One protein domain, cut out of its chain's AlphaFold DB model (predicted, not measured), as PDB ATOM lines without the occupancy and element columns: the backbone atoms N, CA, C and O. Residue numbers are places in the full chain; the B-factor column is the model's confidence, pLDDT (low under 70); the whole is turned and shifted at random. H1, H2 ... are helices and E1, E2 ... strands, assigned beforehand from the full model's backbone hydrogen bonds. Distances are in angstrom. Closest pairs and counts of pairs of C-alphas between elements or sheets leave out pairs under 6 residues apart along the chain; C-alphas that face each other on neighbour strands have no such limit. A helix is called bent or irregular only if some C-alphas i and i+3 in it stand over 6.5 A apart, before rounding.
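AT A GLANCE: This is residues 67 to 220 and 271 to 290 of the 292 residues of an uncharacterized protein of Dickeya dianthicola (UniProt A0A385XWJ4). A small four-strand sheet, E1, E2, E4 and E3, forms the core between two helical layers, with H4 and H5 side by side over one face and the long helix H6 over the other. H1 and H3 make a cluster at the end of H4's side, H2 grazes the sheet with residues 97 to 101, and the long link after H2 loops away and comes back beside E1. The printed part has 174 residues, with six named helices and four named strands in the order H1 E1 H2 H3 H4 E2 H5 E3 E4 H6. The sheet runs E1, E2, E4, E3 and is mixed; the class is mixed, helices and strands. The whole is compact, with a radius of gyration of the C-alphas of 15.7 A and spans of 47 by 38 by 33 A.

HOW THE PARTS SIT: The sheet has E1, residues 89 to 91, and E3, residues 199 to 203, as edge strands, and E2, residues 168 to 172, and E4, residues 206 to 210, as inner strands; from edge to edge the strands' lines turn by 74 degrees. E1 and E2 are parallel at 26 degrees, with N 91 and O 169 2.8 A apart. E2 and E4 are parallel at 25 degrees, with N 170 and O 207 2.9 A apart. E4 and E3 form an antiparallel hairpin at 156 degrees, with N 200 and O 208 2.8 A apart. H4, residues 142 to 157, is on the sheet at a height of 9.2 A, over E2 and E4, and runs along the strands, at 7 degrees to E4 on the local plane. H5, residues 178 to 189, is on the same face, also at 9.2 A, and runs slantwise to the strands, only just, at 32 degrees to E4 on the local plane. H4 and H5 touch, closest at the C-alphas of Gly 146 and Val 181, 6.1 A, at a shallow tilt of 22 degrees, the same way. H6, residues 271 to 289, is on the opposite face at a height of 9.7 A, over E4, along the strands at 23 degrees on the local plane; with H4 and H5 this gives three layers, helices on both faces of a sheet. H1, residues 68 to 83, only grazes the sheet, with residues 81 to 83. H3, residues 130 to 136, is not on the sheet; with residues 70 to 77 alone H1 touches it, closest at the C-alphas of Arg 74 and Leu 135, 5.9 A, about perpendicular at 87 degrees. H4 only just touches H1, with 3 pairs of C-alphas within 8 A and its residues 155 to 156 alone, closest at Val 83 and Cys 156, 7.1 A. H2, residues 95 to 107, is close to H6 but not clearly touching, with the C-alphas of Val 104 and Phe 273 7.2 A apart. E1, then H2, H3 and H4, then E2 make a strand-helix-strand unit, two parallel neighbour strands with helices between. Every O i to N i+4 pair is within hydrogen-bond range in H1, H2, H3 and H5, against 8 of 12 in H4 and 13 of 15 in H6.

IN THESE COORDINATES: H1 is 20.5 A from first to last C-alpha, beginning at (-34.809, 21.812, -9.841). H2 is 18.6 A long, H4 24.3 A, H5 16.2 A and H6 28.1 A, the last ending with C-alpha 289 at (-48.851, 24.196, 25.109). H4 has a kink of 34 degrees near residue 151 and is irregular, C-alphas 150 and 153 being 7.5 A apart; H6 is irregular, only just, with C-alphas 272 and 275 6.8 A apart. E4 is 13.7 A long and begins at (-39.815, 18.684, 15.220).

THE WHOLE: The two C-alphas farthest apart, those of Ala 68 and Asn 215, are 49.1 A apart. Residues 221 to 270 are not printed, and C-alphas 220 and 271 are 15.6 A apart across this cut. The link from H2 to H3, residues 108 to 129, is long, and its residues 124 to 125 pair in parallel with residues 89 to 90 of E1. The mean pLDDT of the printed part is 87.7; it is under 70 at residues 114, 117 to 119, 131, 135 and 137 to 144.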
ATOM      1  N   ASP A  67     -31.512  18.267  -8.929       81.00
ATOM      2  CA  ASP A  67     -32.016  19.169  -9.969       81.00
ATOM      3  C   ASP A  67     -33.249  19.952  -9.465       81.00
ATOM      4  O   ASP A  67     -33.773  19.702  -8.373       81.00
ATOM      5  N   ALA A  68     -33.688  20.953 -10.232       79.62
ATOM      6  CA  ALA A  68     -34.809  21.812  -9.841       79.62
ATOM      7  C   ALA A  68     -36.107  21.021  -9.618       79.62
ATOM      8  O   ALA A  68     -36.817  21.267  -8.642       79.62
ATOM      9  N   ASP A  69     -36.367  20.034 -10.471       80.38
ATOM     10  CA  ASP A  69     -37.541  19.171 -10.389       80.38
ATOM     11  C   ASP A  69     -37.547  18.339  -9.098       80.38
ATOM     12  O   ASP A  69     -38.563  18.214  -8.415       80.38
ATOM     13  N   SER A  70     -36.389  17.792  -8.732       80.69
ATOM     14  CA  SER A  70     -36.196  16.989  -7.525       80.69
ATOM     15  C   SER A  70     -36.377  17.816  -6.259       80.69
ATOM     16  O   SER A  70     -37.017  17.352  -5.315       80.69
ATOM     17  N   ARG A  71     -35.861  19.053  -6.248       82.69
ATOM     18  CA  ARG A  71     -36.101  20.001  -5.150       82.69
ATOM     19  C   ARG A  71     -37.582  20.339  -5.036       82.69
ATOM     20  O   ARG A  71     -38.144  20.169  -3.962       82.69
ATOM     21  N   MET A  72     -38.237  20.688  -6.145       85.62
ATOM     22  CA  MET A  72     -39.676  20.959  -6.154       85.62
ATOM     23  C   MET A  72     -40.470  19.765  -5.607       85.62
ATOM     24  O   MET A  72     -41.324  19.930  -4.740       85.62
ATOM     25  N   TYR A  73     -40.179  18.550  -6.074       85.50
ATOM     26  CA  TYR A  73     -40.873  17.347  -5.622       85.50
ATOM     27  C   TYR A  73     -40.626  17.058  -4.129       85.50
ATOM     28  O   TYR A  73     -41.573  16.767  -3.394       85.50
ATOM     29  N   ARG A  74     -39.388  17.222  -3.642       86.69
ATOM     30  CA  ARG A  74     -39.068  17.166  -2.206       86.69
ATOM     31  C   ARG A  74     -39.873  18.195  -1.415       86.69
ATOM     32  O   ARG A  74     -40.450  17.837  -0.392       86.69
ATOM     33  N   ASP A  75     -39.941  19.436  -1.876       88.06
ATOM     34  CA  ASP A  75     -40.621  20.525  -1.177       88.06
ATOM     35  C   ASP A  75     -42.133  20.259  -1.090       88.06
ATOM     36  O   ASP A  75     -42.747  20.454  -0.041       88.06
ATOM     37  N   VAL A  76     -42.732  19.693  -2.143       89.38
ATOM     38  CA  VAL A  76     -44.127  19.223  -2.125       89.38
ATOM     39  C   VAL A  76     -44.332  18.112  -1.097       89.38
ATOM     40  O   VAL A  76     -45.303  18.138  -0.332       89.38
ATOM     41  N   LEU A  77     -43.430  17.131  -1.061       88.81
ATOM     42  CA  LEU A  77     -43.488  16.046  -0.088       88.81
ATOM     43  C   LEU A  77     -43.309  16.569   1.341       88.81
ATOM     44  O   LEU A  77     -44.054  16.151   2.228       88.81
ATOM     45  N   PHE A  78     -42.380  17.495   1.567       90.88
ATOM     46  CA  PHE A  78     -42.142  18.110   2.870       90.88
ATOM     47  C   PHE A  78     -43.381  18.882   3.322       90.88
ATOM     48  O   PHE A  78     -43.898  18.662   4.417       90.88
ATOM     49  N   PHE A  79     -43.930  19.713   2.434       91.88
ATOM     50  CA  PHE A  79     -45.135  20.483   2.697       91.88
ATOM     51  C   PHE A  79     -46.315  19.583   3.084       91.88
ATOM     52  O   PHE A  79     -46.969  19.799   4.106       91.88
ATOM     53  N   LYS A  80     -46.562  18.527   2.301       90.69
ATOM     54  CA  LYS A  80     -47.653  17.573   2.537       90.69
ATOM     55  C   LYS A  80     -47.491  16.813   3.854       90.69
ATOM     56  O   LYS A  80     -48.479  16.621   4.562       90.69
ATOM     57  N   ASN A  81     -46.280  16.345   4.153       90.06
ATOM     58  CA  ASN A  81     -46.046  15.421   5.262       90.06
ATOM     59  C   ASN A  81     -45.704  16.112   6.585       90.06
ATOM     60  O   ASN A  81     -45.973  15.521   7.623       90.06
ATOM     61  N   PHE A  82     -45.135  17.320   6.579       93.12
ATOM     62  CA  PHE A  82     -44.568  17.937   7.789       93.12
ATOM     63  C   PHE A  82     -45.042  19.369   8.063       93.12
ATOM     64  O   PHE A  82     -44.943  19.822   9.202       93.12
ATOM     65  N   VAL A  83     -45.581  20.071   7.057       93.50
ATOM     66  CA  VAL A  83     -46.137  21.430   7.226       93.50
ATOM     67  C   VAL A  83     -47.658  21.396   7.363       93.50
ATOM     68  O   VAL A  83     -48.227  22.018   8.258       93.50
ATOM     69  N   LYS A  84     -48.345  20.666   6.475       93.44
ATOM     70  CA  LYS A  84     -49.811  20.510   6.460       93.44
ATOM     71  C   LYS A  84     -50.282  19.136   6.929       93.44
ATOM     72  O   LYS A  84     -51.366  18.678   6.554       93.44
ATOM     73  N   ASN A  85     -49.507  18.491   7.796       92.50
ATOM     74  CA  ASN A  85     -49.944  17.279   8.468       92.50
ATOM     75  C   ASN A  85     -51.149  17.553   9.378       92.50
ATOM     76  O   ASN A  85     -51.152  18.445  10.221       92.50
ATOM     77  N   LYS A  86     -52.198  16.742   9.210       91.69
ATOM     78  CA  LYS A  86     -53.447  16.860   9.987       91.69
ATOM     79  C   LYS A  86     -53.368  16.199  11.360       91.69
ATOM     80  O   LYS A  86     -54.224  16.430  12.207       91.69
ATOM     81  N   LYS A  87     -52.382  15.324  11.542       93.75
ATOM     82  CA  LYS A  87     -52.138  14.528  12.744       93.75
ATOM     83  C   LYS A  87     -50.648  14.607  13.085       93.75
ATOM     84  O   LYS A  87     -49.853  14.849  12.171       93.75
ATOM     85  N   PRO A  88     -50.256  14.370  14.346       95.62
ATOM     86  CA  PRO A  88     -48.869  14.102  14.687       95.62
ATOM     87  C   PRO A  88     -48.293  13.018  13.772       95.62
ATOM     88  O   PRO A  88     -48.973  12.025  13.480       95.62
ATOM     89  N   VAL A  89     -47.070  13.220  13.293       95.56
ATOM     90  CA  VAL A  89     -46.392  12.287  12.385       95.56
ATOM     91  C   VAL A  89     -45.245  11.626  13.126       95.56
ATOM     92  O   VAL A  89     -44.402  12.328  13.669       95.56
ATOM     93  N   ILE A  90     -45.203  10.297  13.128       94.38
ATOM     94  CA  ILE A  90     -44.090   9.517  13.669       94.38
ATOM     95  C   ILE A  90     -43.218   9.029  12.515       94.38
ATOM     96  O   ILE A  90     -43.727   8.458  11.546       94.38
ATOM     97  N   ILE A  91     -41.915   9.242  12.639       91.94
ATOM     98  CA  ILE A  91     -40.868   8.748  11.749       91.94
ATOM     99  C   ILE A  91     -40.062   7.724  12.554       91.94
ATOM    100  O   ILE A  91     -39.492   8.087  13.576       91.94
ATOM    101  N   GLY A  92     -40.058   6.461  12.127       88.56
ATOM    102  CA  GLY A  92     -39.152   5.436  12.664       88.56
ATOM    103  C   GLY A  92     -37.878   5.325  11.827       88.56
ATOM    104  O   GLY A  92     -37.804   5.899  10.736       88.56
ATOM    105  N   GLU A  93     -36.902   4.560  12.308       80.31
ATOM    106  CA  GLU A  93     -35.680   4.247  11.562       80.31
ATOM    107  C   GLU A  93     -35.977   3.340  10.362       80.31
ATOM    108  O   GLU A  93     -35.390   3.489   9.283       80.31
ATOM    109  N   GLY A  94     -36.933   2.420  10.534       80.62
ATOM    110  CA  GLY A  94     -37.310   1.429   9.538       80.62
ATOM    111  C   GLY A  94     -38.815   1.194   9.405       80.62
ATOM    112  O   GLY A  94     -39.657   1.670  10.166       80.62
ATOM    113  N   LYS A  95     -39.180   0.389   8.400       83.94
ATOM    114  CA  LYS A  95     -40.576  -0.033   8.170       83.94
ATOM    115  C   LYS A  95     -41.127  -0.949   9.275       83.94
ATOM    116  O   LYS A  95     -42.345  -1.099   9.407       83.94
ATOM    117  N   THR A  96     -40.237  -1.591  10.027       91.19
ATOM    118  CA  THR A  96     -40.548  -2.509  11.128       91.19
ATOM    119  C   THR A  96     -41.157  -1.759  12.298       91.19
ATOM    120  O   THR A  96     -42.223  -2.147  12.761       91.19
ATOM    121  N   ASP A  97     -40.589  -0.615  12.664       90.88
ATOM    122  CA  ASP A  97     -41.026   0.200  13.803       90.88
ATOM    123  C   ASP A  97     -42.460   0.685  13.591       90.88
ATOM    124  O   ASP A  97     -43.314   0.580  14.471       90.88
ATOM    125  N   ILE A  98     -42.754   1.132  12.363       90.38
ATOM    126  CA  ILE A  98     -44.106   1.504  11.934       90.38
ATOM    127  C   ILE A  98     -45.059   0.322  12.121       90.38
ATOM    128  O   ILE A  98     -46.149   0.490  12.661       90.38
ATOM    129  N   THR A  99     -44.650  -0.871  11.687       92.88
ATOM    130  CA  THR A  99     -45.472  -2.081  11.795       92.88
ATOM    131  C   THR A  99     -45.743  -2.443  13.255       92.88
ATOM    132  O   THR A  99     -46.891  -2.718  13.605       92.88
ATOM    133  N   TYR A 100     -44.722  -2.407  14.116       95.31
ATOM    134  CA  TYR A 100     -44.878  -2.705  15.538       95.31
ATOM    135  C   TYR A 100     -45.813  -1.701  16.207       95.31
ATOM    136  O   TYR A 100     -46.803  -2.104  16.809       95.31
ATOM    137  N   LEU A 101     -45.570  -0.398  16.031       93.31
ATOM    138  CA  LEU A 101     -46.393   0.651  16.636       93.31
ATOM    139  C   LEU A 101     -47.845   0.603  16.145       93.31
ATOM    140  O   LEU A 101     -48.762   0.829  16.935       93.31
ATOM    141  N   GLN A 102     -48.081   0.271  14.872       91.12
ATOM    142  CA  GLN A 102     -49.433   0.026  14.365       91.12
ATOM    143  C   GLN A 102     -50.104  -1.150  15.086       91.12
ATOM    144  O   GLN A 102     -51.230  -0.999  15.558       91.12
ATOM    145  N   CYS A 103     -49.410  -2.283  15.237       92.50
ATOM    146  CA  CYS A 103     -49.946  -3.456  15.936       92.50
ATOM    147  C   CYS A 103     -50.231  -3.170  17.418       92.50
ATOM    148  O   CYS A 103     -51.297  -3.539  17.913       92.50
ATOM    149  N   VAL A 104     -49.326  -2.464  18.105       91.62
ATOM    150  CA  VAL A 104     -49.498  -2.034  19.502       91.62
ATOM    151  C   VAL A 104     -50.763  -1.188  19.638       91.62
ATOM    152  O   VAL A 104     -51.607  -1.458  20.491       91.62
ATOM    153  N   LEU A 105     -50.911  -0.166  18.790       88.19
ATOM    154  CA  LEU A 105     -52.045   0.753  18.841       88.19
ATOM    155  C   LEU A 105     -53.368   0.031  18.559       88.19
ATOM    156  O   LEU A 105     -54.343   0.252  19.272       88.19
ATOM    157  N   GLU A 106     -53.406  -0.865  17.573       83.69
ATOM    158  CA  GLU A 106     -54.591  -1.682  17.295       83.69
ATOM    159  C   GLU A 106     -54.968  -2.581  18.481       83.69
ATOM    160  O   GLU A 106     -56.138  -2.622  18.872       83.69
ATOM    161  N   SER A 107     -53.986  -3.263  19.076       83.50
ATOM    162  CA  SER A 107     -54.196  -4.175  20.206       83.50
ATOM    163  C   SER A 107     -54.641  -3.435  21.474       83.50
ATOM    164  O   SER A 107     -55.534  -3.876  22.199       83.50
ATOM    165  N   GLN A 108     -54.093  -2.242  21.716       80.56
ATOM    166  CA  GLN A 108     -54.335  -1.466  22.934       80.56
ATOM    167  C   GLN A 108     -55.336  -0.317  22.758       80.56
ATOM    168  O   GLN A 108     -55.389   0.605  23.583       80.56
ATOM    169  N   ALA A 109     -56.179  -0.373  21.722       76.19
ATOM    170  CA  ALA A 109     -57.125   0.690  21.385       76.19
ATOM    171  C   ALA A 109     -58.004   1.145  22.562       76.19
ATOM    172  O   ALA A 109     -58.245   2.340  22.738       76.19
ATOM    173  N   ALA A 110     -58.429   0.211  23.420       72.75
ATOM    174  CA  ALA A 110     -59.241   0.519  24.594       72.75
ATOM    175  C   ALA A 110     -58.491   1.338  25.666       72.75
ATOM    176  O   ALA A 110     -59.111   2.177  26.322       72.75
ATOM    177  N   LYS A 111     -57.176   1.118  25.824       74.50
ATOM    178  CA  LYS A 111     -56.317   1.759  26.839       74.50
ATOM    179  C   LYS A 111     -55.780   3.125  26.383       74.50
ATOM    180  O   LYS A 111     -55.497   3.988  27.210       74.50
ATOM    181  N   HIS A 112     -55.681   3.366  25.073       72.00
ATOM    182  CA  HIS A 112     -55.085   4.583  24.500       72.00
ATOM    183  C   HIS A 112     -56.105   5.462  23.757       72.00
ATOM    184  O   HIS A 112     -55.832   5.957  22.664       72.00
ATOM    185  N   ARG A 113     -57.261   5.736  24.382       71.25
ATOM    186  CA  ARG A 113     -58.350   6.537  23.779       71.25
ATOM    187  C   ARG A 113     -57.956   7.962  23.363       71.25
ATOM    188  O   ARG A 113     -58.591   8.545  22.496       71.25
ATOM    189  N   SER A 114     -56.899   8.532  23.949       68.62
ATOM    190  CA  SER A 114     -56.387   9.852  23.547       68.62
ATOM    191  C   SER A 114     -55.659   9.841  22.196       68.62
ATOM    192  O   SER A 114     -55.569  10.880  21.547       68.62
ATOM    193  N   ILE A 115     -55.155   8.679  21.768       73.31
ATOM    194  CA  ILE A 115     -54.495   8.476  20.471       73.31
ATOM    195  C   ILE A 115     -55.421   7.723  19.499       73.31
ATOM    196  O   ILE A 115     -55.239   7.817  18.288       73.31
ATOM    197  N   ILE A 116     -56.439   7.015  19.997       71.75
ATOM    198  CA  ILE A 116     -57.397   6.252  19.188       71.75
ATOM    199  C   ILE A 116     -58.816   6.669  19.562       71.75
ATOM    200  O   ILE A 116     -59.323   6.307  20.619       71.75
ATOM    201  N   ILE A 117     -59.477   7.412  18.674       64.44
ATOM    202  CA  ILE A 117     -60.856   7.878  18.878       64.44
ATOM    203  C   ILE A 117     -61.721   7.244  17.794       64.44
ATOM    204  O   ILE A 117     -61.398   7.359  16.616       64.44
ATOM    205  N   ASN A 118     -62.810   6.575  18.179       61.59
ATOM    206  CA  ASN A 118     -63.738   5.906  17.255       61.59
ATOM    207  C   ASN A 118     -63.048   4.927  16.285       61.59
ATOM    208  O   ASN A 118     -63.384   4.881  15.107       61.59
ATOM    209  N   LYS A 119     -62.066   4.155  16.778       67.44
ATOM    210  CA  LYS A 119     -61.223   3.235  15.982       67.44
ATOM    211  C   LYS A 119     -60.336   3.927  14.930       67.44
ATOM    212  O   LYS A 119     -59.695   3.250  14.135       67.44
ATOM    213  N   GLU A 120     -60.248   5.256  14.943       73.88
ATOM    214  CA  GLU A 120     -59.357   6.026  14.079       73.88
ATOM    215  C   GLU A 120     -58.082   6.419  14.839       73.88
ATOM    216  O   GLU A 120     -58.139   7.060  15.894       73.88
ATOM    217  N   LEU A 121     -56.918   6.098  14.266       80.81
ATOM    218  CA  LEU A 121     -55.631   6.577  14.767       80.81
ATOM    219  C   LEU A 121     -55.552   8.099  14.613       80.81
ATOM    220  O   LEU A 121     -55.663   8.633  13.508       80.81
ATOM    221  N   LYS A 122     -55.325   8.811  15.714       88.00
ATOM    222  CA  LYS A 122     -55.102  10.264  15.751       88.00
ATOM    223  C   LYS A 122     -53.639  10.648  15.573       88.00
ATOM    224  O   LYS A 122     -53.306  11.813  15.720       88.00
ATOM    225  N   ILE A 123     -52.809   9.690  15.181       90.62
ATOM    226  CA  ILE A 123     -51.436   9.870  14.720       90.62
ATOM    227  C   ILE A 123     -51.294   9.277  13.318       90.62
ATOM    228  O   ILE A 123     -52.129   8.486  12.871       90.62
ATOM    229  N   SER A 124     -50.243   9.672  12.618       92.25
ATOM    230  CA  SER A 124     -49.868   9.140  11.312       92.25
ATOM    231  C   SER A 124     -48.420   8.683  11.334       92.25
ATOM    232  O   SER A 124     -47.609   9.225  12.077       92.25
ATOM    233  N   PHE A 125     -48.098   7.692  10.511       91.06
ATOM    234  CA  PHE A 125     -46.735   7.211  10.344       91.06
ATOM    235  C   PHE A 125     -46.206   7.679   8.998       91.06
ATOM    236  O   PHE A 125     -46.875   7.504   7.972       91.06
ATOM    237  N   PHE A 126     -45.018   8.266   9.002       88.56
ATOM    238  CA  PHE A 126     -44.307   8.583   7.779       88.56
ATOM    239  C   PHE A 126     -43.812   7.285   7.156       88.56
ATOM    240  O   PHE A 126     -43.046   6.552   7.771       88.56
ATOM    241  N   LYS A 127     -44.282   6.980   5.948       83.25
ATOM    242  CA  LYS A 127     -43.886   5.775   5.219       83.25
ATOM    243  C   LYS A 127     -42.793   6.152   4.220       83.25
ATOM    244  O   LYS A 127     -43.135   6.692   3.166       83.25
ATOM    245  N   PRO A 128     -41.509   5.898   4.528       70.00
ATOM    246  CA  PRO A 128     -40.446   6.164   3.575       70.00
ATOM    247  C   PRO A 128     -40.639   5.276   2.339       70.00
ATOM    248  O   PRO A 128     -40.663   4.049   2.428       70.00
ATOM    249  N   THR A 129     -40.821   5.901   1.177       73.94
ATOM    250  CA  THR A 129     -40.612   5.243  -0.118       73.94
ATOM    251  C   THR A 129     -39.166   5.459  -0.534       73.94
ATOM    252  O   THR A 129     -38.565   6.442  -0.114       73.94
ATOM    253  N   LYS A 130     -38.609   4.605  -1.401       71.44
ATOM    254  CA  LYS A 130     -37.229   4.765  -1.893       71.44
ATOM    255  C   LYS A 130     -36.950   6.191  -2.392       71.44
ATOM    256  O   LYS A 130     -35.948   6.785  -2.024       71.44
ATOM    257  N   THR A 131     -37.889   6.777  -3.128       66.56
ATOM    258  CA  THR A 131     -37.788   8.154  -3.627       66.56
ATOM    259  C   THR A 131     -37.802   9.194  -2.504       66.56
ATOM    260  O   THR A 131     -36.962  10.085  -2.478       66.56
ATOM    261  N   ILE A 132     -38.736   9.086  -1.554       72.38
ATOM    262  CA  ILE A 132     -38.806   9.986  -0.389       72.38
ATOM    263  C   ILE A 132     -37.513   9.891   0.426       72.38
ATOM    264  O   ILE A 132     -36.941  10.902   0.832       72.38
ATOM    265  N   SER A 133     -37.051   8.664   0.630       71.56
ATOM    266  CA  SER A 133     -35.812   8.355   1.307       71.56
ATOM    267  C   SER A 133     -34.614   8.979   0.619       71.56
ATOM    268  O   SER A 133     -33.799   9.574   1.294       71.56
ATOM    269  N   GLU A 134     -34.502   8.918  -0.701       72.56
ATOM    270  CA  GLU A 134     -33.395   9.551  -1.424       72.56
ATOM    271  C   GLU A 134     -33.440  11.084  -1.316       72.56
ATOM    272  O   GLU A 134     -32.412  11.715  -1.074       72.56
ATOM    273  N   LEU A 135     -34.630  11.685  -1.415       69.31
ATOM    274  CA  LEU A 135     -34.814  13.143  -1.438       69.31
ATOM    275  C   LEU A 135     -34.566  13.824  -0.096       69.31
ATOM    276  O   LEU A 135     -34.058  14.942  -0.057       69.31
ATOM    277  N   PHE A 136     -34.912  13.155   1.001       71.50
ATOM    278  CA  PHE A 136     -34.576  13.622   2.346       71.50
ATOM    279  C   PHE A 136     -33.270  13.004   2.867       71.50
ATOM    280  O   PHE A 136     -32.831  13.368   3.955       71.50
ATOM    281  N   LYS A 137     -32.666  12.073   2.105       65.31
ATOM    282  CA  LYS A 137     -31.670  11.098   2.585       65.31
ATOM    283  C   LYS A 137     -32.086  10.474   3.917       65.31
ATOM    284  O   LYS A 137     -31.347  10.533   4.880       65.31
ATOM    285  N   VAL A 138     -33.299   9.925   3.954       57.38
ATOM    286  CA  VAL A 138     -33.887   9.167   5.065       57.38
ATOM    287  C   VAL A 138     -34.052   7.703   4.626       57.38
ATOM    288  O   VAL A 138     -35.150   7.348   4.196       57.38
ATOM    289  N   PRO A 139     -33.010   6.841   4.629       44.09
ATOM    290  CA  PRO A 139     -33.282   5.484   5.141       44.09
ATOM    291  C   PRO A 139     -32.119   4.732   5.837       44.09
ATOM    292  O   PRO A 139     -31.072   4.494   5.248       44.09
ATOM    293  N   GLY A 140     -32.420   4.120   6.993       46.78
ATOM    294  CA  GLY A 140     -31.790   2.856   7.423       46.78
ATOM    295  C   GLY A 140     -30.637   2.939   8.424       46.78
ATOM    296  O   GLY A 140     -29.952   1.941   8.632       46.78
ATOM    297  N   GLY A 141     -30.429   4.098   9.044       49.94
ATOM    298  CA  GLY A 141     -29.493   4.282  10.147       49.94
ATOM    299  C   GLY A 141     -29.510   5.718  10.663       49.94
ATOM    300  O   GLY A 141     -30.118   6.615  10.071       49.94
ATOM    301  N   THR A 142     -28.812   5.963  11.764       50.34
ATOM    302  CA  THR A 142     -28.849   7.251  12.468       50.34
ATOM    303  C   THR A 142     -28.194   8.415  11.715       50.34
ATOM    304  O   THR A 142     -28.553   9.574  11.937       50.34
ATOM    305  N   GLY A 143     -27.290   8.135  10.768       54.16
ATOM    306  CA  GLY A 143     -26.641   9.158   9.936       54.16
ATOM    307  C   GLY A 143     -27.589   9.880   8.967       54.16
ATOM    308  O   GLY A 143     -27.433  11.077   8.724       54.16
ATOM    309  N   ASP A 144     -28.607   9.184   8.465       68.88
ATOM    310  CA  ASP A 144     -29.545   9.685   7.453       68.88
ATOM    311  C   ASP A 144     -30.649  10.561   8.066       68.88
ATOM    312  O   ASP A 144     -30.979  11.641   7.568       68.88
ATOM    313  N   ILE A 145     -31.106  10.188   9.262       79.31
ATOM    314  CA  ILE A 145     -31.956  11.023  10.121       79.31
ATOM    315  C   ILE A 145     -31.303  12.390  10.398       79.31
ATOM    316  O   ILE A 145     -31.983  13.421  10.414       79.31
ATOM    317  N   GLY A 146     -29.972  12.421  10.536       83.19
ATOM    318  CA  GLY A 146     -29.207  13.650  10.732       83.19
ATOM    319  C   GLY A 146     -29.375  14.678   9.606       83.19
ATOM    320  O   GLY A 146     -29.411  15.881   9.882       83.19
ATOM    321  N   ASN A 147     -29.544  14.239   8.352       83.62
ATOM    322  CA  ASN A 147     -29.752  15.144   7.216       83.62
ATOM    323  C   ASN A 147     -31.116  15.830   7.289       83.62
ATOM    324  O   ASN A 147     -31.196  17.049   7.108       83.62
ATOM    325  N   LEU A 148     -32.176  15.073   7.591       87.12
ATOM    326  CA  LEU A 148     -33.508  15.643   7.769       87.12
ATOM    327  C   LEU A 148     -33.509  16.659   8.916       87.12
ATOM    328  O   LEU A 148     -33.991  17.769   8.722       87.12
ATOM    329  N   ILE A 149     -32.927  16.313  10.071       91.06
ATOM    330  CA  ILE A 149     -32.847  17.207  11.239       91.06
ATOM    331  C   ILE A 149     -32.107  18.503  10.890       91.06
ATOM    332  O   ILE A 149     -32.598  19.592  11.185       91.06
ATOM    333  N   SER A 150     -30.947  18.392  10.237       89.44
ATOM    334  CA  SER A 150     -30.091  19.545   9.922       89.44
ATOM    335  C   SER A 150     -30.760  20.533   8.966       89.44
ATOM    336  O   SER A 150     -30.592  21.741   9.117       89.44
ATOM    337  N   ASN A 151     -31.532  20.035   7.994       88.50
ATOM    338  CA  ASN A 151     -32.190  20.869   6.983       88.50
ATOM    339  C   ASN A 151     -33.639  21.236   7.346       88.50
ATOM    340  O   ASN A 151     -34.258  22.039   6.648       88.50
ATOM    341  N   TYR A 152     -34.182  20.693   8.441       92.94
ATOM    342  CA  TYR A 152     -35.599  20.818   8.787       92.94
ATOM    343  C   TYR A 152     -36.070  22.272   8.884       92.94
ATOM    344  O   TYR A 152     -37.114  22.618   8.339       92.94
ATOM    345  N   SER A 153     -35.292  23.139   9.547       92.75
ATOM    346  CA  SER A 153     -35.656  24.559   9.665       92.75
ATOM    347  C   SER A 153     -35.706  25.235   8.302       92.75
ATOM    348  O   SER A 153     -36.694  25.898   8.013       92.75
ATOM    349  N   SER A 154     -34.692  25.008   7.461       90.69
ATOM    350  CA  SER A 154     -34.614  25.572   6.111       90.69
ATOM    351  C   SER A 154     -35.840  25.181   5.287       90.69
ATOM    352  O   SER A 154     -36.501  26.034   4.707       90.69
ATOM    353  N   TYR A 155     -36.217  23.900   5.322       90.69
ATOM    354  CA  TYR A 155     -37.422  23.420   4.643       90.69
ATOM    355  C   TYR A 155     -38.708  24.035   5.209       90.69
ATOM    356  O   TYR A 155     -39.620  24.348   4.450       90.69
ATOM    357  N   CYS A 156     -38.807  24.250   6.524       92.06
ATOM    358  CA  CYS A 156     -39.940  24.970   7.107       92.06
ATOM    359  C   CYS A 156     -39.979  26.451   6.702       92.06
ATOM    360  O   CYS A 156     -41.070  27.003   6.550       92.06
ATOM    361  N   ASP A 157     -38.825  27.102   6.548       91.25
ATOM    362  CA  ASP A 157     -38.734  28.538   6.277       91.25
ATOM    363  C   ASP A 157     -39.236  28.897   4.864       91.25
ATOM    364  O   ASP A 157     -39.877  29.941   4.699       91.25
ATOM    365  N   GLU A 158     -39.114  27.980   3.893       89.62
ATOM    366  CA  GLU A 158     -39.779  28.055   2.573       89.62
ATOM    367  C   GLU A 158     -41.314  28.153   2.684       89.62
ATOM    368  O   GLU A 158     -42.008  28.724   1.838       89.62
ATOM    369  N   PHE A 159     -41.870  27.639   3.783       91.94
ATOM    370  CA  PHE A 159     -43.305  27.580   4.047       91.94
ATOM    371  C   PHE A 159     -43.732  28.411   5.261       91.94
ATOM    372  O   PHE A 159     -44.830  28.206   5.777       91.94
ATOM    373  N   LYS A 160     -42.931  29.404   5.680       89.75
ATOM    374  CA  LYS A 160     -43.150  30.219   6.896       89.75
ATOM    375  C   LYS A 160     -44.526  30.888   7.023       89.75
ATOM    376  O   LYS A 160     -44.943  31.234   8.119       89.75
ATOM    377  N   ARG A 161     -45.240  31.080   5.907       90.38
ATOM    378  CA  ARG A 161     -46.610  31.631   5.888       90.38
ATOM    379  C   ARG A 161     -47.675  30.654   6.398       90.38
ATOM    380  O   ARG A 161     -48.830  31.038   6.551       90.38
ATOM    381  N   PHE A 162     -47.330  29.380   6.566       90.25
ATOM    382  CA  PHE A 162     -48.247  28.345   7.013       90.25
ATOM    383  C   PHE A 162     -47.955  27.972   8.462       90.25
ATOM    384  O   PHE A 162     -46.815  27.700   8.824       90.25
ATOM    385  N   SER A 163     -49.013  27.874   9.264       89.00
ATOM    386  CA  SER A 163     -48.923  27.324  10.611       89.00
ATOM    387  C   SER A 163     -48.519  25.853  10.562       89.00
ATOM    388  O   SER A 163     -49.149  25.051   9.859       89.00
ATOM    389  N   LEU A 164     -47.528  25.499  11.368       93.44
ATOM    390  CA  LEU A 164     -47.221  24.119  11.705       93.44
ATOM    391  C   LEU A 164     -48.206  23.738  12.810       93.44
ATOM    392  O   LEU A 164     -48.165  24.313  13.888       93.44
ATOM    393  N   SER A 165     -49.175  22.875  12.511       87.12
ATOM    394  CA  SER A 165     -50.305  22.627  13.425       87.12
ATOM    395  C   SER A 165     -50.173  21.334  14.224       87.12
ATOM    396  O   SER A 165     -50.987  21.073  15.110       87.12
ATOM    397  N   GLN A 166     -49.200  20.488  13.891       95.12
ATOM    398  CA  GLN A 166     -49.033  19.163  14.476       95.12
ATOM    399  C   GLN A 166     -47.546  18.804  14.578       95.12
ATOM    400  O   GLN A 166     -46.786  19.127  13.658       95.12
ATOM    401  N   PRO A 167     -47.125  18.098  15.641       97.12
ATOM    402  CA  PRO A 167     -45.729  17.749  15.830       97.12
ATOM    403  C   PRO A 167     -45.290  16.642  14.865       97.12
ATOM    404  O   PRO A 167     -46.066  15.752  14.501       97.12
ATOM    405  N   VAL A 168     -44.020  16.688  14.487       97.19
ATOM    406  CA  VAL A 168     -43.297  15.613  13.809       97.19
ATOM    407  C   VAL A 168     -42.331  15.015  14.820       97.19
ATOM    408  O   VAL A 168     -41.580  15.741  15.463       97.19
ATOM    409  N   ILE A 169     -42.383  13.702  14.995       97.44
ATOM    410  CA  ILE A 169     -41.673  12.973  16.042       97.44
ATOM    411  C   ILE A 169     -40.793  11.932  15.365       97.44
ATOM    412  O   ILE A 169     -41.309  11.028  14.711       97.44
ATOM    413  N   ILE A 170     -39.480  12.052  15.519       95.12
ATOM    414  CA  ILE A 170     -38.540  11.010  15.104       95.12
ATOM    415  C   ILE A 170     -38.294  10.100  16.306       95.12
ATOM    416  O   ILE A 170     -37.900  10.587  17.364       95.12
ATOM    417  N   LEU A 171     -38.548   8.805  16.141       95.12
ATOM    418  CA  LEU A 171     -38.195   7.758  17.093       95.12
ATOM    419  C   LEU A 171     -36.871   7.128  16.656       95.12
ATOM    420  O   LEU A 171     -36.769   6.677  15.517       95.12
ATOM    421  N   ILE A 172     -35.897   7.105  17.564       93.88
ATOM    422  CA  ILE A 172     -34.614   6.415  17.382       93.88
ATOM    423  C   ILE A 172     -34.438   5.313  18.430       93.88
ATOM    424  O   ILE A 172     -34.932   5.438  19.557       93.88
ATOM    425  N   ASP A 173     -33.707   4.264  18.072       94.12
ATOM    426  CA  ASP A 173     -33.210   3.292  19.040       94.12
ATOM    427  C   ASP A 173     -32.122   3.957  19.900       94.12
ATOM    428  O   ASP A 173     -31.420   4.878  19.474       94.12
ATOM    429  N   ASN A 174     -31.995   3.532  21.153       94.88
ATOM    430  CA  ASN A 174     -30.983   4.019  22.083       94.88
ATOM    431  C   ASN A 174     -29.814   3.045  22.105       94.88
ATOM    432  O   ASN A 174     -29.538   2.399  23.112       94.88
ATOM    433  N   ASP A 175     -29.167   2.926  20.955       91.88
ATOM    434  CA  ASP A 175     -28.050   2.027  20.721       91.88
ATOM    435  C   ASP A 175     -26.814   2.799  20.233       91.88
ATOM    436  O   ASP A 175     -26.725   4.030  20.329       91.88
ATOM    437  N   SER A 176     -25.844   2.079  19.670       88.75
ATOM    438  CA  SER A 176     -24.617   2.654  19.110       88.75
ATOM    439  C   SER A 176     -24.825   3.718  18.020       88.75
ATOM    440  O   SER A 176     -23.918   4.517  17.772       88.75
ATOM    441  N   GLY A 177     -25.996   3.774  17.379       86.25
ATOM    442  CA  GLY A 177     -26.337   4.800  16.404       86.25
ATOM    443  C   GLY A 177     -26.768   6.125  17.042       86.25
ATOM    444  O   GLY A 177     -26.541   7.192  16.456       86.25
ATOM    445  N   ALA A 178     -27.360   6.092  18.236       91.25
ATOM    446  CA  ALA A 178     -27.973   7.249  18.890       91.25
ATOM    447  C   ALA A 178     -27.018   8.415  19.238       91.25
ATOM    448  O   ALA A 178     -27.437   9.575  19.118       91.25
ATOM    449  N   PRO A 179     -25.743   8.194  19.641       93.44
ATOM    450  CA  PRO A 179     -24.832   9.277  20.020       93.44
ATOM    451  C   PRO A 179     -24.663  10.367  18.955       93.44
ATOM    452  O   PRO A 179     -24.603  11.549  19.298       93.44
ATOM    453  N   ALA A 180     -24.628   9.999  17.670       91.62
ATOM    454  CA  ALA A 180     -24.484  10.960  16.575       91.62
ATOM    455  C   ALA A 180     -25.699  11.898  16.471       91.62
ATOM    456  O   ALA A 180     -25.540  13.114  16.333       91.62
ATOM    457  N   VAL A 181     -26.912  11.350  16.611       92.69
ATOM    458  CA  VAL A 181     -28.160  12.127  16.597       92.69
ATOM    459  C   VAL A 181     -28.233  13.024  17.827       92.69
ATOM    460  O   VAL A 181     -28.516  14.213  17.689       92.69
ATOM    461  N   ARG A 182     -27.909  12.501  19.018       95.12
ATOM    462  CA  ARG A 182     -27.875  13.298  20.255       95.12
ATOM    463  C   ARG A 182     -26.916  14.478  20.150       95.12
ATOM    464  O   ARG A 182     -27.290  15.595  20.488       95.12
ATOM    465  N   SER A 183     -25.712  14.255  19.622       95.56
ATOM    466  CA  SER A 183     -24.725  15.320  19.408       95.56
ATOM    467  C   SER A 183     -25.262  16.427  18.490       95.56
ATOM    468  O   SER A 183     -25.213  17.607  18.843       95.56
ATOM    469  N   LEU A 184     -25.873  16.052  17.359       94.62
ATOM    470  CA  LEU A 184     -26.507  17.002  16.442       94.62
ATOM    471  C   LEU A 184     -27.639  17.792  17.118       94.62
ATOM    472  O   LEU A 184     -27.713  19.016  16.990       94.62
ATOM    473  N   VAL A 185     -28.508  17.112  17.866       95.69
ATOM    474  CA  VAL A 185     -29.608  17.750  18.600       95.69
ATOM    475  C   VAL A 185     -29.083  18.715  19.654       95.69
ATOM    476  O   VAL A 185     -29.597  19.827  19.758       95.69
ATOM    477  N   ASN A 186     -28.047  18.341  20.402       96.94
ATOM    478  CA  ASN A 186     -27.422  19.209  21.402       96.94
ATOM    479  C   ASN A 186     -26.812  20.447  20.743       96.94
ATOM    480  O   ASN A 186     -26.955  21.560  21.252       96.94
ATOM    481  N   GLN A 187     -26.214  20.290  19.559       96.06
ATOM    482  CA  GLN A 187     -25.693  21.417  18.792       96.06
ATOM    483  C   GLN A 187     -26.797  22.398  18.371       96.06
ATOM    484  O   GLN A 187     -26.568  23.611  18.428       96.06
ATOM    485  N   ILE A 188     -27.963  21.897  17.950       95.19
ATOM    486  CA  ILE A 188     -29.100  22.715  17.490       95.19
ATOM    487  C   ILE A 188     -29.822  23.366  18.673       95.19
ATOM    488  O   ILE A 188     -30.071  24.568  18.665       95.19
ATOM    489  N   THR A 189     -30.142  22.583  19.700       96.25
ATOM    490  CA  THR A 189     -30.974  23.015  20.833       96.25
ATOM    491  C   THR A 189     -30.199  23.767  21.908       96.25
ATOM    492  O   THR A 189     -30.817  24.441  22.730       96.25
ATOM    493  N   LYS A 190     -28.865  23.628  21.935       96.69
ATOM    494  CA  LYS A 190     -27.988  24.083  23.029       96.69
ATOM    495  C   LYS A 190     -28.379  23.510  24.399       96.69
ATOM    496  O   LYS A 190     -28.096  24.112  25.429       96.69
ATOM    497  N   LYS A 191     -29.038  22.348  24.410       95.75
ATOM    498  CA  LYS A 191     -29.425  21.602  25.614       95.75
ATOM    499  C   LYS A 191     -28.619  20.313  25.707       95.75
ATOM    500  O   LYS A 191     -28.068  19.855  24.712       95.75
ATOM    501  N   ASN A 192     -28.561  19.736  26.903       95.38
ATOM    502  CA  ASN A 192     -27.927  18.444  27.133       95.38
ATOM    503  C   ASN A 192     -28.968  17.318  27.027       95.38
ATOM    504  O   ASN A 192     -29.599  16.982  28.022       95.38
ATOM    505  N   PHE A 193     -29.175  16.782  25.824       97.12
ATOM    506  CA  PHE A 193     -29.956  15.570  25.581       97.12
ATOM    507  C   PHE A 193     -29.029  14.350  25.649       97.12
ATOM    508  O   PHE A 193     -28.079  14.219  24.868       97.12
ATOM    509  N   THR A 194     -29.293  13.477  26.613       96.56
ATOM    510  CA  THR A 194     -28.486  12.305  26.975       96.56
ATOM    511  C   THR A 194     -29.252  11.013  26.699       96.56
ATOM    512  O   THR A 194     -30.406  11.058  26.293       96.56
ATOM    513  N   SER A 195     -28.641   9.844  26.904       95.56
ATOM    514  CA  SER A 195     -29.315   8.543  26.745       95.56
ATOM    515  C   SER A 195     -30.421   8.281  27.776       95.56
ATOM    516  O   SER A 195     -31.240   7.393  27.561       95.56
ATOM    517  N   SER A 196     -30.466   9.041  28.874       95.62
ATOM    518  CA  SER A 196     -31.482   8.902  29.927       95.62
ATOM    519  C   SER A 196     -32.755   9.706  29.652       95.62
ATOM    520  O   SER A 196     -33.778   9.486  30.300       95.62
ATOM    521  N   ASP A 197     -32.709  10.649  28.712       96.69
ATOM    522  CA  ASP A 197     -33.844  11.508  28.387       96.69
ATOM    523  C   ASP A 197     -34.828  10.791  27.456       96.69
ATOM    524  O   ASP A 197     -34.437  10.193  26.461       96.69
ATOM    525  N   SER A 198     -36.132  10.877  27.717       96.00
ATOM    526  CA  SER A 198     -37.130  10.217  26.859       96.00
ATOM    527  C   SER A 198     -37.302  10.909  25.500       96.00
ATOM    528  O   SER A 198     -37.428  10.261  24.462       96.00
ATOM    529  N   PHE A 199     -37.347  12.246  25.501       98.00
ATOM    530  CA  PHE A 199     -37.561  13.051  24.299       98.00
ATOM    531  C   PHE A 199     -37.096  14.499  24.482       98.00
ATOM    532  O   PHE A 199     -36.933  14.976  25.604       98.00
ATOM    533  N   ILE A 200     -36.969  15.220  23.367       98.00
ATOM    534  CA  ILE A 200     -36.641  16.646  23.326       98.00
ATOM    535  C   ILE A 200     -37.323  17.349  22.143       98.00
ATOM    536  O   ILE A 200     -37.448  16.804  21.045       98.00
ATOM    537  N   HIS A 201     -37.764  18.591  22.370       97.75
ATOM    538  CA  HIS A 201     -38.164  19.517  21.305       97.75
ATOM    539  C   HIS A 201     -36.914  20.064  20.609       97.75
ATOM    540  O   HIS A 201     -36.083  20.690  21.269       97.75
ATOM    541  N   VAL A 202     -36.783  19.834  19.299       97.06
ATOM    542  CA  VAL A 202     -35.584  20.216  18.539       97.06
ATOM    543  C   VAL A 202     -35.726  21.619  17.961       97.06
ATOM    544  O   VAL A 202     -34.985  22.525  18.332       97.06
ATOM    545  N   ILE A 203     -36.666  21.801  17.033       95.62
ATOM    546  CA  ILE A 203     -36.873  23.058  16.306       95.62
ATOM    547  C   ILE A 203     -38.242  23.040  15.617       95.62
ATOM    548  O   ILE A 203     -38.709  21.976  15.219       95.62
ATOM    549  N   LYS A 204     -38.898  24.197  15.448       95.38
ATOM    550  CA  LYS A 204     -40.238  24.293  14.828       95.38
ATOM    551  C   LYS A 204     -41.217  23.270  15.451       95.38
ATOM    552  O   LYS A 204     -41.378  23.257  16.668       95.38
ATOM    553  N   ASN A 205     -41.833  22.394  14.656       96.94
ATOM    554  CA  ASN A 205     -42.681  21.289  15.110       96.94
ATOM    555  C   ASN A 205     -41.955  19.938  15.248       96.94
ATOM    556  O   ASN A 205     -42.622  18.930  15.475       96.94
ATOM    557  N   LEU A 206     -40.623  19.900  15.140       97.69
ATOM    558  CA  LEU A 206     -39.815  18.684  15.220       97.69
ATOM    559  C   LEU A 206     -39.440  18.317  16.662       97.69
ATOM    560  O   LEU A 206     -38.902  19.129  17.422       97.69
ATOM    561  N   TYR A 207     -39.655  17.050  16.994       98.25
ATOM    562  CA  TYR A 207     -39.243  16.389  18.225       98.25
ATOM    563  C   TYR A 207     -38.422  15.148  17.902       98.25
ATOM    564  O   TYR A 207     -38.628  14.503  16.871       98.25
ATOM    565  N   ILE A 208     -37.545  14.785  18.833       96.94
ATOM    566  CA  ILE A 208     -36.912  13.468  18.865       96.94
ATOM    567  C   ILE A 208     -37.311  12.774  20.154       96.94
ATOM    568  O   ILE A 208     -37.291  13.392  21.215       96.94
ATOM    569  N   MET A 209     -37.660  11.500  20.045       97.00
ATOM    570  CA  MET A 209     -37.792  10.569  21.156       97.00
ATOM    571  C   MET A 209     -36.865   9.379  20.927       97.00
ATOM    572  O   MET A 209     -36.594   9.024  19.781       97.00
ATOM    573  N   GLN A 210     -36.392   8.761  22.002       96.12
ATOM    574  CA  GLN A 210     -35.562   7.559  21.923       96.12
ATOM    575  C   GLN A 210     -36.126   6.455  22.812       96.12
ATOM    576  O   GLN A 210     -36.876   6.733  23.753       96.12
ATOM    577  N   THR A 211     -35.789   5.202  22.519       96.81
ATOM    578  CA  THR A 211     -36.157   4.100  23.408       96.81
ATOM    579  C   THR A 211     -35.505   4.284  24.789       96.81
ATOM    580  O   THR A 211     -34.347   4.702  24.896       96.81
ATOM    581  N   PRO A 212     -36.222   4.019  25.894       96.50
ATOM    582  CA  PRO A 212     -35.630   4.113  27.223       96.50
ATOM    583  C   PRO A 212     -34.559   3.035  27.413       96.50
ATOM    584  O   PRO A 212     -34.686   1.925  26.892       96.50
ATOM    585  N   LEU A 213     -33.520   3.351  28.188       95.88
ATOM    586  CA  LEU A 213     -32.514   2.370  28.592       95.88
ATOM    587  C   LEU A 213     -33.168   1.215  29.356       95.88
ATOM    588  O   LEU A 213     -34.037   1.429  30.204       95.88
ATOM    589  N   ILE A 214     -32.696  -0.003  29.112       92.81
ATOM    590  CA  ILE A 214     -33.157  -1.196  29.825       92.81
ATOM    591  C   ILE A 214     -32.068  -1.585  30.813       92.81
ATOM    592  O   ILE A 214     -30.973  -1.986  30.426       92.81
ATOM    593  N   ASN A 215     -32.351  -1.426  32.108       90.50
ATOM    594  CA  ASN A 215     -31.380  -1.658  33.185       90.50
ATOM    595  C   ASN A 215     -30.062  -0.880  32.976       90.50
ATOM    596  O   ASN A 215     -28.973  -1.413  33.183       90.50
ATOM    597  N   GLY A 216     -30.170   0.370  32.509       91.25
ATOM    598  CA  GLY A 216     -29.028   1.247  32.230       91.25
ATOM    599  C   GLY A 216     -28.244   0.911  30.957       91.25
ATOM    600  O   GLY A 216     -27.192   1.504  30.735       91.25
ATOM    601  N   LYS A 217     -28.730  -0.022  30.130       93.06
ATOM    602  CA  LYS A 217     -28.086  -0.443  28.881       93.06
ATOM    603  C   LYS A 217     -28.876   0.001  27.658       93.06
ATOM    604  O   LYS A 217     -30.084   0.240  27.748       93.06
ATOM    605  N   ASP A 218     -28.163   0.052  26.539       94.62
ATOM    606  CA  ASP A 218     -28.700   0.299  25.207       94.62
ATOM    607  C   ASP A 218     -29.923  -0.572  24.911       94.62
ATOM    608  O   ASP A 218     -30.001  -1.738  25.319       94.62
ATOM    609  N   SER A 219     -30.866  -0.004  24.171       95.38
ATOM    610  CA  SER A 219     -32.116  -0.659  23.805       95.38
ATOM    611  C   SER A 219     -32.514  -0.340  22.372       95.38
ATOM    612  O   SER A 219     -32.223   0.734  21.851       95.38
ATOM    613  N   ALA A 220     -33.227  -1.278  21.767       95.38
ATOM    614  CA  ALA A 220     -33.924  -1.123  20.504       95.38
ATOM    615  C   ALA A 220     -35.428  -1.323  20.713       95.38
ATOM    616  O   ALA A 220     -35.860  -1.910  21.709       95.38
ATOM    617  N   THR A 271     -47.586  -4.604  26.551       92.50
ATOM    618  CA  THR A 271     -47.455  -3.725  27.728       92.50
ATOM    619  C   THR A 271     -46.115  -2.987  27.790       92.50
ATOM    620  O   THR A 271     -46.103  -1.815  28.175       92.50
ATOM    621  N   GLY A 272     -45.020  -3.604  27.329       94.25
ATOM    622  CA  GLY A 272     -43.700  -2.970  27.228       94.25
ATOM    623  C   GLY A 272     -43.705  -1.673  26.408       94.25
ATOM    624  O   GLY A 272     -43.040  -0.705  26.768       94.25
ATOM    625  N   PHE A 273     -44.548  -1.571  25.378       95.56
ATOM    626  CA  PHE A 273     -44.638  -0.392  24.506       95.56
ATOM    627  C   PHE A 273     -45.374   0.801  25.133       95.56
ATOM    628  O   PHE A 273     -45.358   1.902  24.570       95.56
ATOM    629  N   ASN A 274     -46.008   0.627  26.298       92.69
ATOM    630  CA  ASN A 274     -46.758   1.695  26.965       92.69
ATOM    631  C   ASN A 274     -45.897   2.934  27.233       92.69
ATOM    632  O   ASN A 274     -46.408   4.053  27.154       92.69
ATOM    633  N   ILE A 275     -44.608   2.744  27.528       93.44
ATOM    634  CA  ILE A 275     -43.671   3.841  27.777       93.44
ATOM    635  C   ILE A 275     -43.530   4.746  26.545       93.44
ATOM    636  O   ILE A 275     -43.768   5.948  26.644       93.44
ATOM    637  N   LEU A 276     -43.325   4.158  25.361       95.12
ATOM    638  CA  LEU A 276     -43.227   4.888  24.095       95.12
ATOM    639  C   LEU A 276     -44.544   5.600  23.756       95.12
ATOM    640  O   LEU A 276     -44.554   6.773  23.376       95.12
ATOM    641  N   LEU A 277     -45.686   4.926  23.943       93.38
ATOM    642  CA  LEU A 277     -46.996   5.539  23.708       93.38
ATOM    643  C   LEU A 277     -47.284   6.704  24.659       93.38
ATOM    644  O   LEU A 277     -47.948   7.667  24.268       93.38
ATOM    645  N   ASN A 278     -46.826   6.627  25.905       93.19
ATOM    646  CA  ASN A 278     -46.985   7.708  26.870       93.19
ATOM    647  C   ASN A 278     -46.098   8.905  26.521       93.19
ATOM    648  O   ASN A 278     -46.574  10.039  26.611       93.19
ATOM    649  N   ASP A 279     -44.882   8.682  26.029       95.75
ATOM    650  CA  ASP A 279     -44.018   9.760  25.546       95.75
ATOM    651  C   ASP A 279     -44.591  10.462  24.316       95.75
ATOM    652  O   ASP A 279     -44.623  11.692  24.277       95.75
ATOM    653  N   ILE A 280     -45.195   9.723  23.378       95.56
ATOM    654  CA  ILE A 280     -45.941  10.323  22.260       95.56
ATOM    655  C   ILE A 280     -47.056  11.247  22.781       95.56
ATOM    656  O   ILE A 280     -47.206  12.374  22.301       95.56
ATOM    657  N   LYS A 281     -47.827  10.825  23.798       94.25
ATOM    658  CA  LYS A 281     -48.861  11.686  24.414       94.25
ATOM    659  C   LYS A 281     -48.248  12.929  25.061       94.25
ATOM    660  O   LYS A 281     -48.813  14.016  24.922       94.25
ATOM    661  N   ARG A 282     -47.123  12.774  25.770       96.19
ATOM    662  CA  ARG A 282     -46.402  13.882  26.418       96.19
ATOM    663  C   ARG A 282     -45.932  14.900  25.384       96.19
ATOM    664  O   ARG A 282     -46.194  16.081  25.576       96.19
ATOM    665  N   ILE A 283     -45.361  14.454  24.265       97.50
ATOM    666  CA  ILE A 283     -44.930  15.321  23.158       97.50
ATOM    667  C   ILE A 283     -46.114  16.067  22.539       97.50
ATOM    668  O   ILE A 283     -46.050  17.277  22.343       97.50
ATOM    669  N   ILE A 284     -47.228  15.380  22.263       95.56
ATOM    670  CA  ILE A 284     -48.427  16.029  21.705       95.56
ATOM    671  C   ILE A 284     -48.957  17.110  22.658       95.56
ATOM    672  O   ILE A 284     -49.385  18.173  22.206       95.56
ATOM    673  N   LYS A 285     -48.944  16.847  23.970       95.19
ATOM    674  CA  LYS A 285     -49.355  17.820  24.989       95.19
ATOM    675  C   LYS A 285     -48.385  19.002  25.061       95.19
ATOM    676  O   LYS A 285     -48.848  20.138  25.052       95.19
ATOM    677  N   ASP A 286     -47.081  18.734  25.107       96.56
ATOM    678  CA  ASP A 286     -46.026  19.755  25.139       96.56
ATOM    679  C   ASP A 286     -46.112  20.676  23.919       96.56
ATOM    680  O   ASP A 286     -46.129  21.897  24.050       96.56
ATOM    681  N   TYR A 287     -46.301  20.097  22.731       96.19
ATOM    682  CA  TYR A 287     -46.476  20.862  21.508       96.19
ATOM    683  C   TYR A 287     -47.701  21.774  21.571       96.19
ATOM    684  O   TYR A 287     -47.583  22.959  21.293       96.19
ATOM    685  N   LYS A 288     -48.865  21.277  22.006       93.69
ATOM    686  CA  LYS A 288     -50.080  22.106  22.126       93.69
ATOM    687  C   LYS A 288     -49.947  23.267  23.117       93.69
ATOM    688  O   LYS A 288     -50.687  24.233  22.990       93.69
ATOM    689  N   ALA A 289     -49.063  23.156  24.106       93.75
ATOM    690  CA  ALA A 289     -48.851  24.196  25.109       93.75
ATOM    691  C   ALA A 289     -47.924  25.330  24.629       93.75
ATOM    692  O   ALA A 289     -47.871  26.382  25.262       93.75
ATOM    693  N   LYS A 290     -47.185  25.129  23.531       87.62
ATOM    694  CA  LYS A 290     -46.267  26.125  22.964       87.62
ATOM    695  C   LYS A 290     -46.982  27.025  21.939       87.62
ATOM    696  O   LYS A 290     -47.872  26.543  21.239       87.62
TER     697      LYS A 290